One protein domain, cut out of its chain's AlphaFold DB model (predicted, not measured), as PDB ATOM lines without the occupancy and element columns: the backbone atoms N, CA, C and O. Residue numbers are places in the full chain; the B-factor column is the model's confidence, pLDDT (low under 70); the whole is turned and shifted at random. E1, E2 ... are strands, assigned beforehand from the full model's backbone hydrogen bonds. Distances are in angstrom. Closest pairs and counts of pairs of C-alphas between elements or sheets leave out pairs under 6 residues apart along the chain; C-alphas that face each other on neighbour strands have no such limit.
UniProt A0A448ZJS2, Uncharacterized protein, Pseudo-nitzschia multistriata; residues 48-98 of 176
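AT A GLANCE: This is residues 48 to 98 of the 176 residues of an uncharacterized protein of Pseudo-nitzschia multistriata (UniProt A0A448ZJS2). A chain with little regular structure is built on one hairpin of two short strands, E1 and E2, with a long looped link; an unnamed stretch runs along E2's other side, paired at residues 60 to 61, and folds back near residues 65 to 70. The printed part has 51 residues, no named helix and two strands, E1 then E2, in an antiparallel sheet; its class is all strand, though the named elements hold only 10 residues. It is only just loose, close to compact, with a radius of gyration of the C-alphas of 12.2 A, and elongated, spanning 36 by 23 by 15 A.

IN THESE COORDINATES: E1, residues 76 to 80, measures 13.3 A from C-alpha 76 at (275.301, 289.039, 215.816) to C-alpha 80. E2, residues 92 to 96, measures 12.4 A and ends with C-alpha 96 at (274.110, 290.204, 211.024).

HOW THE PARTS SIT: E1 and E2 form a hairpin, antiparallel at 146 degrees between directions. C-alphas 77 and 95 face each other at 4.5 A. N 78 and O 94, 2.8 A, are within hydrogen-bond range. Residues 60 to 61 pair parallel with residues 92 to 93 of E2.

THE WHOLE: The C-alphas of Asp 67 and Asn 87 are farthest apart, 38.1 A. The printed part has no cut. The link from E1 to E2, 11 residues, is long. No printed residue is under 70 in pLDDT.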
ATOM      1  N   VAL A  48     286.920 305.626 208.071       88.25
ATOM      2  CA  VAL A  48     288.031 304.675 207.963       88.25
ATOM      3  C   VAL A  48     288.974 305.123 206.847       88.25
ATOM      4  O   VAL A  48     288.502 305.644 205.832       88.25
ATOM      5  N   ASP A  49     290.285 304.940 207.025       88.38
ATOM      6  CA  ASP A  49     291.261 305.081 205.939       88.38
ATOM      7  C   ASP A  49     291.365 303.748 205.175       88.38
ATOM      8  O   ASP A  49     291.618 302.708 205.787       88.38
ATOM      9  N   PRO A  50     291.193 303.742 203.843       86.00
ATOM     10  CA  PRO A  50     291.435 302.586 202.992       86.00
ATOM     11  C   PRO A  50     292.778 301.892 203.200       86.00
ATOM     12  O   PRO A  50     292.861 300.689 202.987       86.00
ATOM     13  N   LYS A  51     293.821 302.632 203.584       82.94
ATOM     14  CA  LYS A  51     295.182 302.094 203.717       82.94
ATOM     15  C   LYS A  51     295.393 301.278 204.987       82.94
ATOM     16  O   LYS A  51     296.294 300.450 205.010       82.94
ATOM     17  N   ASP A  52     294.564 301.499 206.003       82.38
ATOM     18  CA  ASP A  52     294.668 300.822 207.298       82.38
ATOM     19  C   ASP A  52     293.873 299.497 207.316       82.38
ATOM     20  O   ASP A  52     293.971 298.690 208.243       82.38
ATOM     21  N   MET A  53     293.094 299.231 206.259       80.56
ATOM     22  CA  MET A  53     292.278 298.024 206.124       80.56
ATOM     23  C   MET A  53     293.157 296.769 206.042       80.56
ATOM     24  O   MET A  53     293.988 296.640 205.148       80.56
ATOM     25  N   GLY A  54     292.938 295.814 206.952       75.81
ATOM     26  CA  GLY A  54     293.693 294.555 206.989       75.81
ATOM     27  C   GLY A  54     295.078 294.658 207.635       75.81
ATOM     28  O   GLY A  54     295.833 293.691 207.587       75.81
ATOM     29  N   ILE A  55     295.415 295.803 208.236       82.94
ATOM     30  CA  ILE A  55     296.625 295.981 209.056       82.94
ATOM     31  C   ILE A  55     296.270 295.857 210.538       82.94
ATOM     32  O   ILE A  55     296.962 295.165 211.290       82.94
ATOM     33  N   ASP A  56     295.182 296.507 210.950       81.69
ATOM     34  CA  ASP A  56     294.753 296.510 212.342       81.69
ATOM     35  C   ASP A  56     294.131 295.164 212.751       81.69
ATOM     36  O   ASP A  56     293.283 294.626 212.035       81.69
ATOM     37  N   PRO A  57     294.501 294.611 213.923       80.44
ATOM     38  CA  PRO A  57     293.926 293.365 214.425       80.44
ATOM     39  C   PRO A  57     292.457 293.512 214.849       80.44
ATOM     40  O   PRO A  57     291.745 292.510 214.923       80.44
ATOM     41  N   GLU A  58     292.001 294.738 215.132       84.19
ATOM     42  CA  GLU A  58     290.601 295.040 215.434       84.19
ATOM     43  C   GLU A  58     289.887 295.575 214.178       84.19
ATOM     44  O   GLU A  58     290.102 296.725 213.790       84.19
ATOM     45  N   PRO A  59     289.028 294.769 213.523       84.56
ATOM     46  CA  PRO A  59     288.377 295.163 212.278       84.56
ATOM     47  C   PRO A  59     287.351 296.278 212.489       84.56
ATOM     48  O   PRO A  59     286.579 296.271 213.452       84.56
ATOM     49  N   HIS A  60     287.255 297.194 211.523       87.88
ATOM     50  CA  HIS A  60     286.294 298.293 211.587       87.88
ATOM     51  C   HIS A  60     284.843 297.787 211.494       87.88
ATOM     52  O   HIS A  60     284.495 297.005 210.604       87.88
ATOM     53  N   ALA A  61     283.987 298.265 212.401       89.94
ATOM     54  CA  ALA A  61     282.582 297.874 212.472       89.94
ATOM     55  C   ALA A  61     281.695 298.738 211.569       89.94
ATOM     56  O   ALA A  61     281.508 299.938 211.794       89.94
ATOM     57  N   VAL A  62     281.098 298.102 210.563       91.75
ATOM     58  CA  VAL A  62     280.074 298.696 209.702       91.75
ATOM     59  C   VAL A  62     278.754 298.773 210.471       91.75
ATOM     60  O   VAL A  62     278.483 297.979 211.368       91.75
ATOM     61  N   ARG A  63     277.911 299.756 210.149       92.88
ATOM     62  CA  ARG A  63     276.633 299.986 210.838       92.88
ATOM     63  C   ARG A  63     275.483 300.033 209.847       92.88
ATOM     64  O   ARG A  63     275.640 300.498 208.722       92.88
ATOM     65  N   ASN A  64     274.301 299.630 210.302       93.62
ATOM     66  CA  ASN A  64     273.071 299.757 209.527       93.62
ATOM     67  C   ASN A  64     272.501 301.176 209.634       93.62
ATOM     68  O   ASN A  64     272.527 301.785 210.704       93.62
ATOM     69  N   LEU A  65     271.938 301.689 208.540       94.19
ATOM     70  CA  LEU A  65     271.235 302.973 208.502       94.19
ATOM     71  C   LEU A  65     269.727 302.723 208.377       94.19
ATOM     72  O   LEU A  65     269.264 302.259 207.338       94.19
ATOM     73  N   VAL A  66     268.957 303.055 209.417       93.75
ATOM     74  CA  VAL A  66     267.497 302.848 209.458       93.75
ATOM     75  C   VAL A  66     266.804 304.136 209.873       93.75
ATOM     76  O   VAL A  66     267.210 304.768 210.848       93.75
ATOM     77  N   ASP A  67     265.775 304.542 209.120       91.88
ATOM     78  CA  ASP A  67     264.991 305.765 209.369       91.88
ATOM     79  C   ASP A  67     265.867 307.027 209.550       91.88
ATOM     80  O   ASP A  67     265.599 307.898 210.376       91.88
ATOM     81  N   GLY A  68     266.970 307.101 208.795       92.88
ATOM     82  CA  GLY A  68     267.924 308.215 208.842       92.88
ATOM     83  C   GLY A  68     268.897 308.201 210.028       92.88
ATOM     84  O   GLY A  68     269.583 309.197 210.245       92.88
ATOM     85  N   LYS A  69     268.981 307.106 210.795       93.62
ATOM     86  CA  LYS A  69     269.880 306.974 211.953       93.62
ATOM     87  C   LYS A  69     270.764 305.737 211.848       93.62
ATOM     88  O   LYS A  69     270.287 304.654 211.506       93.62
ATOM     89  N   TRP A  70     272.044 305.899 212.177       93.12
ATOM     90  CA  TRP A  70     272.979 304.786 212.321       93.12
ATOM     91  C   TRP A  70     272.611 303.968 213.557       93.12
ATOM     92  O   TRP A  70     272.660 304.472 214.681       93.12
ATOM     93  N   GLN A  71     272.228 302.715 213.351       89.44
ATOM     94  CA  GLN A  71     271.840 301.801 214.419       89.44
ATOM     95  C   GLN A  71     273.077 301.297 215.178       89.44
ATOM     96  O   GLN A  71     274.188 301.314 214.631       89.44
ATOM     97  N   PRO A  72     272.949 300.947 216.469       79.12
ATOM     98  CA  PRO A  72     274.020 300.271 217.198       79.12
ATOM     99  C   PRO A  72     274.322 298.896 216.579       79.12
ATOM    100  O   PRO A  72     273.557 298.401 215.752       79.12
ATOM    101  N   THR A  73     275.462 298.317 216.951       75.25
ATOM    102  CA  THR A  73     275.882 296.985 216.497       75.25
ATOM    103  C   THR A  73     274.810 295.948 216.840       75.25
ATOM    104  O   THR A  73     274.268 295.976 217.946       75.25
ATOM    105  N   SER A  74     274.499 295.082 215.872       80.75
ATOM    106  CA  SER A  74     273.589 293.943 216.047       80.75
ATOM    107  C   SER A  74     274.112 292.992 217.129       80.75
ATOM    108  O   SER A  74     275.305 292.980 217.443       80.75
ATOM    109  N   SER A  75     273.209 292.185 217.676       80.31
ATOM    110  CA  SER A  75     273.544 291.075 218.569       80.31
ATOM    111  C   SER A  75     274.515 290.079 217.922       80.31
ATOM    112  O   SER A  75     275.345 289.489 218.612       80.31
ATOM    113  N   GLU A  76     274.436 289.919 216.598       87.62
ATOM    114  CA  GLU A  76     275.301 289.039 215.816       87.62
ATOM    115  C   GLU A  76     276.094 289.825 214.770       87.62
ATOM    116  O   GLU A  76     275.712 290.904 214.311       87.62
ATOM    117  N   THR A  77     277.271 289.319 214.422       91.81
ATOM    118  CA  THR A  77     278.205 290.011 213.533       91.81
ATOM    119  C   THR A  77     278.922 289.008 212.646       91.81
ATOM    120  O   THR A  77     279.434 287.996 213.116       91.81
ATOM    121  N   ILE A  78     278.999 289.328 211.358       92.44
ATOM    122  CA  ILE A  78     279.771 288.595 210.361       92.44
ATOM    123  C   ILE A  78     281.133 289.270 210.218       92.44
ATOM    124  O   ILE A  78     281.230 290.469 209.948       92.44
ATOM    125  N   VAL A  79     282.194 288.485 210.381       92.25
ATOM    126  CA  VAL A  79     283.573 288.925 210.157       92.25
ATOM    127  C   VAL A  79     283.932 288.685 208.693       92.25
ATOM    128  O   VAL A  79     283.799 287.567 208.197       92.25
ATOM    129  N   ILE A  80     284.406 289.721 208.004       90.62
ATOM    130  CA  ILE A  80     284.864 289.623 206.618       90.62
ATOM    131  C   ILE A  80     286.389 289.437 206.608       90.62
ATOM    132  O   ILE A  80     287.110 290.356 207.010       90.62
ATOM    133  N   PRO A  81     286.898 288.267 206.174       89.38
ATOM    134  CA  PRO A  81     288.334 288.006 206.122       89.38
ATOM    135  C   PRO A  81     289.015 288.819 205.016       89.38
ATOM    136  O   PRO A  81     288.367 289.262 204.063       89.38
ATOM    137  N   HIS A  82     290.333 288.990 205.123       87.75
ATOM    138  CA  HIS A  82     291.115 289.660 204.091       87.75
ATOM    139  C   HIS A  82     291.160 288.805 202.804       87.75
ATOM    140  O   HIS A  82     291.518 287.627 202.859       87.75
ATOM    141  N   PRO A  83     290.796 289.351 201.628       86.31
ATOM    142  CA  PRO A  83     290.603 288.544 200.422       86.31
ATOM    143  C   PRO A  83     291.903 288.108 199.735       86.31
ATOM    144  O   PRO A  83     291.885 287.116 199.011       86.31
ATOM    145  N   LEU A  84     293.014 288.830 199.931       85.38
ATOM    146  CA  LEU A  84     294.298 288.524 199.278       85.38
ATOM    147  C   LEU A  84     295.320 287.814 200.176       85.38
ATOM    148  O   LEU A  84     296.300 287.280 199.668       85.38
ATOM    149  N   ASP A  85     295.118 287.810 201.493       84.50
ATOM    150  CA  ASP A  85     296.075 287.242 202.448       84.50
ATOM    151  C   ASP A  85     295.306 286.553 203.568       84.50
ATOM    152  O   ASP A  85     294.609 287.198 204.343       84.50
ATOM    153  N   ALA A  86     295.432 285.230 203.641       82.31
ATOM    154  CA  ALA A  86     294.739 284.420 204.633       82.31
ATOM    155  C   ALA A  86     295.294 284.594 206.059       82.31
ATOM    156  O   ALA A  86     294.621 284.213 207.014       82.31
ATOM    157  N   ASN A  87     296.510 285.131 206.206       85.31
ATOM    158  CA  ASN A  87     297.147 285.356 207.506       85.31
ATOM    159  C   ASN A  87     296.972 286.795 208.006       85.31
ATOM    160  O   ASN A  87     297.326 287.086 209.150       85.31
ATOM    161  N   ALA A  88     296.454 287.691 207.162       86.50
ATOM    162  CA  ALA A  88     296.192 289.069 207.538       86.50
ATOM    163  C   ALA A  88     294.937 289.180 208.425       86.50
ATOM    164  O   ALA A  88     294.006 288.371 208.300       86.50
ATOM    165  N   PRO A  89     294.881 290.189 209.314       88.25
ATOM    166  CA  PRO A  89     293.677 290.520 210.059       88.25
ATOM    167  C   PRO A  89     292.428 290.702 209.176       88.25
ATOM    168  O   PRO A  89     292.534 291.138 208.026       88.25
ATOM    169  N   PRO A  90     291.224 290.412 209.702       88.38
ATOM    170  CA  PRO A  90     289.976 290.705 209.006       88.38
ATOM    171  C   PRO A  90     289.828 292.192 208.672       88.38
ATOM    172  O   PRO A  90     290.285 293.059 209.411       88.38
ATOM    173  N   ILE A  91     289.129 292.494 207.579       88.69
ATOM    174  CA  ILE A  91     288.963 293.873 207.095       88.69
ATOM    175  C   ILE A  91     287.812 294.601 207.793       88.69
ATOM    176  O   ILE A  91     287.978 295.738 208.230       88.69
ATOM    177  N   PHE A  92     286.653 293.952 207.932       89.81
ATOM    178  CA  PHE A  92     285.471 294.568 208.539       89.81
ATOM    179  C   PHE A  92     284.632 293.578 209.329       89.81
ATOM    180  O   PHE A  92     284.632 292.373 209.068       89.81
ATOM    181  N   THR A  93     283.840 294.129 210.242       92.00
ATOM    182  CA  THR A  93     282.717 293.446 210.877       92.00
ATOM    183  C   THR A  93     281.403 294.055 210.402       92.00
ATOM    184  O   THR A  93     281.241 295.274 210.386       92.00
ATOM    185  N   ILE A  94     280.465 293.212 209.973       92.62
ATOM    186  CA  ILE A  94     279.151 293.621 209.463       92.62
ATOM    187  C   ILE A  94     278.073 293.089 210.411       92.62
ATOM    188  O   ILE A  94     278.122 291.912 210.763       92.62
ATOM    189  N   PRO A  95     277.090 293.907 210.824       92.75
ATOM    190  CA  PRO A  95     276.002 293.454 211.680       92.75
ATOM    191  C   PRO A  95     275.146 292.420 210.943       92.75
ATOM    192  O   PRO A  95     274.560 292.725 209.902       92.75
ATOM    193  N   ASP A  96     275.037 291.221 211.511       92.38
ATOM    194  CA  ASP A  96     274.110 290.204 211.024       92.38
ATOM    195  C   ASP A  96     272.747 290.455 211.658       92.38
ATOM    196  O   ASP A  96     272.543 290.233 212.851       92.38
ATOM    197  N   THR A  97     271.845 291.059 210.890       91.06
ATOM    198  CA  THR A  97     270.580 291.564 211.433       91.06
ATOM    199  C   THR A  97     269.599 290.417 211.588       91.06
ATOM    200  O   THR A  97     269.112 289.867 210.598       91.06
ATOM    201  N   GLN A  98     269.282 290.084 212.835       92.44
ATOM    202  CA  GLN A  98     268.424 288.947 213.146       92.44
ATOM    203  C   GLN A  98     266.943 289.295 212.977       92.44
ATOM    204  O   GLN A  98     266.544 290.458 212.993       92.44
TER     205      GLN A  98